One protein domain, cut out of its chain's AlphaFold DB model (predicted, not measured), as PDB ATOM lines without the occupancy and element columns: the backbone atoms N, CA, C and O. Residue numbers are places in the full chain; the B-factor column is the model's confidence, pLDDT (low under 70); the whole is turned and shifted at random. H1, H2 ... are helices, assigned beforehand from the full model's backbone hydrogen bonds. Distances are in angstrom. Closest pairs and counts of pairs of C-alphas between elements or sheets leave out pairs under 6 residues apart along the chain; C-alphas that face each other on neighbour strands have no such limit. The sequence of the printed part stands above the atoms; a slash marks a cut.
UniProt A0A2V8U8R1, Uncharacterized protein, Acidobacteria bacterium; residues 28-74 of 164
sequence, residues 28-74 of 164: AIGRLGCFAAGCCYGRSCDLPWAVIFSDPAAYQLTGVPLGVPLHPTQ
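What this domain is: This is residues 28 to 74 of the 164 residues of an uncharacterized protein of Acidobacteria bacterium (UniProt A0A2V8U8R1). With little regular structure, this is a flat body of loops with two short helices, H1 and H2, at one end and the loop round Asp 46 at the other. Residues 51 to 52 and 69 to 70 pair side by side, antiparallel, between the ends. The printed part has 47 residues, with 17 in the named helices, H1 then H2, and no named strand: class all helix. It is compact, with a radius of gyration of the C-alphas of 9.9 A and spans of 26 by 24 by 13 A.

How they stand to each other: H1, residues 28 to 37, and H2, residues 56 to 62, only just touch, with 3 pairs of C-alphas within 8 A. Their closest C-alphas, of Ala 37 and Ala 58, are 6.3 A apart. They form a helical hairpin, running opposite ways at a steep tilt of 44 degrees. In both helices every O i to N i+4 pair is within hydrogen-bond range.

Where its parts are: H1 is 14.4 A long, from C-alpha 28 at (-29.417, -33.029, 51.179). H2 is 10.2 A long, ending at C-alpha 62, (-22.732, -43.187, 36.356).

The domain as a whole: The C-alphas farthest apart, of Ile 29 and Asp 46, are 26.6 A apart. The link from H1 to H2 is long, 18 residues. The printed part has no cut. Residues 28 to 43 and 57 to 63 have pLDDT under 70.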
ATOM      1  N   ALA A  28     -28.381 -33.385  52.148       57.94
ATOM      2  CA  ALA A  28     -29.417 -33.029  51.179       57.94
ATOM      3  C   ALA A  28     -28.896 -32.327  49.902       57.94
ATOM      4  O   ALA A  28     -29.307 -32.677  48.799       57.94
ATOM      5  N   ILE A  29     -27.964 -31.375  50.017       61.19
ATOM      6  CA  ILE A  29     -27.379 -30.647  48.875       61.19
ATOM      7  C   ILE A  29     -26.481 -31.577  48.052       61.19
ATOM      8  O   ILE A  29     -26.533 -31.559  46.823       61.19
ATOM      9  N   GLY A  30     -25.732 -32.465  48.714       59.28
ATOM     10  CA  GLY A  30     -24.968 -33.510  48.026       59.28
ATOM     11  C   GLY A  30     -25.858 -34.427  47.175       59.28
ATOM     12  O   GLY A  30     -25.480 -34.799  46.068       59.28
ATOM     13  N   ARG A  31     -27.083 -34.725  47.635       68.12
ATOM     14  CA  ARG A  31     -28.062 -35.539  46.887       68.12
ATOM     15  C   ARG A  31     -28.662 -34.810  45.686       68.12
ATOM     16  O   ARG A  31     -28.923 -35.457  44.677       68.12
ATOM     17  N   LEU A  32     -28.818 -33.488  45.753       64.75
ATOM     18  CA  LEU A  32     -29.196 -32.673  44.592       64.75
ATOM     19  C   LEU A  32     -28.076 -32.647  43.536       64.75
ATOM     20  O   LEU A  32     -28.360 -32.737  42.346       64.75
ATOM     21  N   GLY A  33     -26.809 -32.628  43.966       63.78
ATOM     22  CA  GLY A  33     -25.658 -32.824  43.077       63.78
ATOM     23  C   GLY A  33     -25.648 -34.209  42.418       63.78
ATOM     24  O   GLY A  33     -25.430 -34.319  41.215       63.78
ATOM     25  N   CYS A  34     -25.980 -35.264  43.172       66.06
ATOM     26  CA  CYS A  34     -26.160 -36.610  42.619       66.06
ATOM     27  C   CYS A  34     -27.309 -36.688  41.604       66.06
ATOM     28  O   CYS A  34     -27.181 -37.381  40.600       66.06
ATOM     29  N   PHE A  35     -28.415 -35.970  41.837       65.12
ATOM     30  CA  PHE A  35     -29.520 -35.878  40.881       65.12
ATOM     31  C   PHE A  35     -29.089 -35.194  39.576       65.12
ATOM     32  O   PHE A  35     -29.391 -35.701  38.501       65.12
ATOM     33  N   ALA A  36     -28.330 -34.097  39.668       65.88
ATOM     34  CA  ALA A  36     -27.778 -33.405  38.504       65.88
ATOM     35  C   ALA A  36     -26.778 -34.274  37.716       65.88
ATOM     36  O   ALA A  36     -26.747 -34.218  36.491       65.88
ATOM     37  N   ALA A  37     -25.993 -35.105  38.410       64.31
ATOM     38  CA  ALA A  37     -25.042 -36.033  37.794       64.31
ATOM     39  C   ALA A  37     -25.680 -37.344  37.288       64.31
ATOM     40  O   ALA A  37     -25.042 -38.087  36.547       64.31
ATOM     41  N   GLY A  38     -26.909 -37.657  37.709       58.47
ATOM     42  CA  GLY A  38     -27.599 -38.911  37.399       58.47
ATOM     43  C   GLY A  38     -27.191 -40.119  38.254       58.47
ATOM     44  O   GLY A  38     -27.713 -41.206  38.049       58.47
ATOM     45  N   CYS A  39     -26.316 -39.995  39.258       62.44
ATOM     46  CA  CYS A  39     -25.871 -41.158  40.036       62.44
ATOM     47  C   CYS A  39     -26.896 -41.616  41.091       62.44
ATOM     48  O   CYS A  39     -27.714 -40.837  41.584       62.44
ATOM     49  N   CYS A  40     -26.823 -42.897  41.478       63.72
ATOM     50  CA  CYS A  40     -27.642 -43.504  42.540       63.72
ATOM     51  C   CYS A  40     -29.164 -43.440  42.295       63.72
ATOM     52  O   CYS A  40     -29.925 -43.142  43.217       63.72
ATOM     53  N   TYR A  41     -29.588 -43.726  41.066       65.50
ATOM     54  CA  TYR A  41     -30.991 -43.798  40.661       65.50
ATOM     55  C   TYR A  41     -31.733 -44.989  41.293       65.50
ATOM     56  O   TYR A  41     -31.119 -45.964  41.733       65.50
ATOM     57  N   GLY A  42     -33.062 -44.873  41.398       66.06
ATOM     58  CA  GLY A  42     -33.937 -45.960  41.849       66.06
ATOM     59  C   GLY A  42     -34.344 -46.911  40.724       66.06
ATOM     60  O   GLY A  42     -33.856 -46.810  39.604       66.06
ATOM     61  N   ARG A  43     -35.269 -47.827  41.016       68.25
ATOM     62  CA  ARG A  43     -35.800 -48.784  40.032       68.25
ATOM     63  C   ARG A  43     -36.518 -48.079  38.871       68.25
ATOM     64  O   ARG A  43     -36.991 -46.950  39.021       68.25
ATOM     65  N   SER A  44     -36.619 -48.773  37.737       73.62
ATOM     66  CA  SER A  44     -37.505 -48.378  36.646       73.62
ATOM     67  C   SER A  44     -38.959 -48.320  37.109       73.62
ATOM     68  O   SER A  44     -39.408 -49.191  37.861       73.62
ATOM     69  N   CYS A  45     -39.679 -47.276  36.708       71.88
ATOM     70  CA  CYS A  45     -41.058 -47.077  37.120       71.88
ATOM     71  C   CYS A  45     -41.871 -46.270  36.113       71.88
ATOM     72  O   CYS A  45     -41.373 -45.322  35.519       71.88
ATOM     73  N   ASP A  46     -43.154 -46.603  35.993       75.44
ATOM     74  CA  ASP A  46     -44.073 -45.977  35.034       75.44
ATOM     75  C   ASP A  46     -44.928 -44.878  35.687       75.44
ATOM     76  O   ASP A  46     -46.101 -44.690  35.370       75.44
ATOM     77  N   LEU A  47     -44.363 -44.164  36.665       77.62
ATOM     78  CA  LEU A  47     -45.074 -43.104  37.382       77.62
ATOM     79  C   LEU A  47     -44.960 -41.764  36.638       77.62
ATOM     80  O   LEU A  47     -43.933 -41.485  36.019       77.62
ATOM     81  N   PRO A  48     -45.964 -40.872  36.740       74.06
ATOM     82  CA  PRO A  48     -45.987 -39.620  35.975       74.06
ATOM     83  C   PRO A  48     -44.879 -38.623  36.362       74.06
ATOM     84  O   PRO A  48     -44.638 -37.662  35.635       74.06
ATOM     85  N   TRP A  49     -44.198 -38.846  37.490       76.94
ATOM     86  CA  TRP A  49     -43.040 -38.075  37.957       76.94
ATOM     87  C   TRP A  49     -41.704 -38.823  37.804       76.94
ATOM     88  O   TRP A  49     -40.700 -38.416  38.394       76.94
ATOM     89  N   ALA A  50     -41.680 -39.938  37.070       77.38
ATOM     90  CA  ALA A  50     -40.441 -40.636  36.753       77.38
ATOM     91  C   ALA A  50     -39.508 -39.729  35.936       77.38
ATOM     92  O   ALA A  50     -39.950 -38.936  35.099       77.38
ATOM     93  N   VAL A  51     -38.205 -39.841  36.187       76.44
ATOM     94  CA  VAL A  51     -37.188 -39.038  35.502       76.44
ATOM     95  C   VAL A  51     -36.475 -39.916  34.488       76.44
ATOM     96  O   VAL A  51     -35.974 -40.986  34.826       76.44
ATOM     97  N   ILE A  52     -36.441 -39.451  33.239       78.75
ATOM     98  CA  ILE A  52     -35.765 -40.126  32.133       78.75
ATOM     99  C   ILE A  52     -34.472 -39.374  31.842       78.75
ATOM    100  O   ILE A  52     -34.493 -38.208  31.440       78.75
ATOM    101  N   PHE A  53     -33.342 -40.051  32.012       75.75
ATOM    102  CA  PHE A  53     -32.048 -39.511  31.615       75.75
ATOM    103  C   PHE A  53     -31.825 -39.805  30.130       75.75
ATOM    104  O   PHE A  53     -31.884 -40.952  29.695       75.75
ATOM    105  N   SER A  54     -31.613 -38.751  29.344       73.31
ATOM    106  CA  SER A  54     -31.390 -38.840  27.890       73.31
ATOM    107  C   SER A  54     -29.976 -38.413  27.481       73.31
ATOM    108  O   SER A  54     -29.649 -38.440  26.301       73.31
ATOM    109  N   ASP A  55     -29.148 -37.986  28.440       74.19
ATOM    110  CA  ASP A  55     -27.808 -37.452  28.187       74.19
ATOM    111  C   ASP A  55     -26.749 -38.574  28.183       74.19
ATOM    112  O   ASP A  55     -26.545 -39.214  29.222       74.19
ATOM    113  N   PRO A  56     -26.025 -38.795  27.067       71.25
ATOM    114  CA  PRO A  56     -24.930 -39.763  26.991       71.25
ATOM    115  C   PRO A  56     -23.830 -39.545  28.040       71.25
ATOM    116  O   PRO A  56     -23.199 -40.513  28.472       71.25
ATOM    117  N   ALA A  57     -23.605 -38.304  28.487       69.94
ATOM    118  CA  ALA A  57     -22.620 -38.007  29.524       69.94
ATOM    119  C   ALA A  57     -22.992 -38.659  30.866       69.94
ATOM    120  O   ALA A  57     -22.117 -39.181  31.560       69.94
ATOM    121  N   ALA A  58     -24.284 -38.709  31.209       65.69
ATOM    122  CA  ALA A  58     -24.764 -39.336  32.442       65.69
ATOM    123  C   ALA A  58     -24.513 -40.854  32.444       65.69
ATOM    124  O   ALA A  58     -24.089 -41.407  33.462       65.69
ATOM    125  N   TYR A  59     -24.688 -41.518  31.295       68.50
ATOM    126  CA  TYR A  59     -24.348 -42.937  31.138       68.50
ATOM    127  C   TYR A  59     -22.851 -43.184  31.349       68.50
ATOM    128  O   TYR A  59     -22.482 -44.073  32.111       68.50
ATOM    129  N   GLN A  60     -21.983 -42.357  30.758       65.88
ATOM    130  CA  GLN A  60     -20.530 -42.498  30.916       65.88
ATOM    131  C   GLN A  60     -20.043 -42.227  32.346       65.88
ATOM    132  O   GLN A  60     -19.076 -42.839  32.793       65.88
ATOM    133  N   LEU A  61     -20.690 -41.304  33.061       66.69
ATOM    134  CA  LEU A  61     -20.314 -40.925  34.425       66.69
ATOM    135  C   LEU A  61     -20.813 -41.921  35.480       66.69
ATOM    136  O   LEU A  61     -20.162 -42.100  36.506       66.69
ATOM    137  N   THR A  62     -21.988 -42.520  35.271       66.19
ATOM    138  CA  THR A  62     -22.732 -43.187  36.356       66.19
ATOM    139  C   THR A  62     -23.377 -44.518  35.971       66.19
ATOM    140  O   THR A  62     -23.878 -45.220  36.851       66.19
ATOM    141  N   GLY A  63     -23.371 -44.888  34.686       67.62
ATOM    142  CA  GLY A  63     -23.983 -46.122  34.188       67.62
ATOM    143  C   GLY A  63     -25.515 -46.128  34.241       67.62
ATOM    144  O   GLY A  63     -26.118 -47.186  34.409       67.62
ATOM    145  N   VAL A  64     -26.167 -44.962  34.172       71.50
ATOM    146  CA  VAL A  64     -27.640 -44.846  34.155       71.50
ATOM    147  C   VAL A  64     -28.218 -45.321  32.825       71.50
ATOM    148  O   VAL A  64     -27.811 -44.786  31.796       71.50
ATOM    149  N   PRO A  65     -29.208 -46.233  32.802       70.88
ATOM    150  CA  PRO A  65     -29.853 -46.634  31.560       70.88
ATOM    151  C   PRO A  65     -30.559 -45.437  30.911       70.88
ATOM    152  O   PRO A  65     -31.419 -44.792  31.515       70.88
ATOM    153  N   LEU A  66     -30.174 -45.136  29.671       75.88
ATOM    154  CA  LEU A  66     -30.727 -44.026  28.899       75.88
ATOM    155  C   LEU A  66     -32.129 -44.372  28.395       75.88
ATOM    156  O   LEU A  66     -32.379 -45.499  27.971       75.88
ATOM    157  N   GLY A  67     -33.043 -43.403  28.427       75.06
ATOM    158  CA  GLY A  67     -34.404 -43.578  27.904       75.06
ATOM    159  C   GLY A  67     -35.337 -44.421  28.782       75.06
ATOM    160  O   GLY A  67     -36.486 -44.630  28.408       75.06
ATOM    161  N   VAL A  68     -34.881 -44.874  29.954       77.38
ATOM    162  CA  VAL A  68     -35.702 -45.634  30.906       77.38
ATOM    163  C   VAL A  68     -36.273 -44.683  31.964       77.38
ATOM    164  O   VAL A  68     -35.526 -43.861  32.502       77.38
ATOM    165  N   PRO A  69     -37.576 -44.766  32.286       79.75
ATOM    166  CA  PRO A  69     -38.158 -43.973  33.358       79.75
ATOM    167  C   PRO A  69     -37.729 -44.547  34.709       79.75
ATOM    168  O   PRO A  69     -37.954 -45.719  34.996       79.75
ATOM    169  N   LEU A  70     -37.059 -43.732  35.528       76.69
ATOM    170  CA  LEU A  70     -36.475 -44.147  36.806       76.69
ATOM    171  C   LEU A  70     -37.083 -43.367  37.973       76.69
ATOM    172  O   LEU A  70     -37.417 -42.182  37.853       76.69
ATOM    173  N   HIS A  71     -37.157 -44.006  39.144       77.50
ATOM    174  CA  HIS A  71     -37.514 -43.317  40.380       77.50
ATOM    175  C   HIS A  71     -36.441 -42.278  40.757       77.50
ATOM    176  O   HIS A  71     -35.273 -42.651  40.936       77.50
ATOM    177  N   PRO A  72     -36.817 -41.002  40.983       76.38
ATOM    178  CA  PRO A  72     -35.900 -39.955  41.430       76.38
ATOM    179  C   PRO A  72     -35.622 -40.073  42.938       76.38
ATOM    180  O   PRO A  72     -35.943 -39.190  43.737       76.38
ATOM    181  N   THR A  73     -35.026 -41.188  43.354       73.81
ATOM    182  CA  THR A  73     -34.731 -41.491  44.766       73.81
ATOM    183  C   THR A  73     -33.822 -40.460  45.416       73.81
ATOM    184  O   THR A  73     -33.904 -40.231  46.619       73.81
ATOM    185  N   GLN A  74     -33.016 -39.759  44.624       76.06
ATOM    186  CA  GLN A  74     -32.188 -38.642  45.056       76.06
ATOM    187  C   GLN A  74     -33.032 -37.491  45.625       76.06
ATOM    188  O   GLN A  74     -32.670 -36.926  46.658       76.06
TER     189      GLN A  74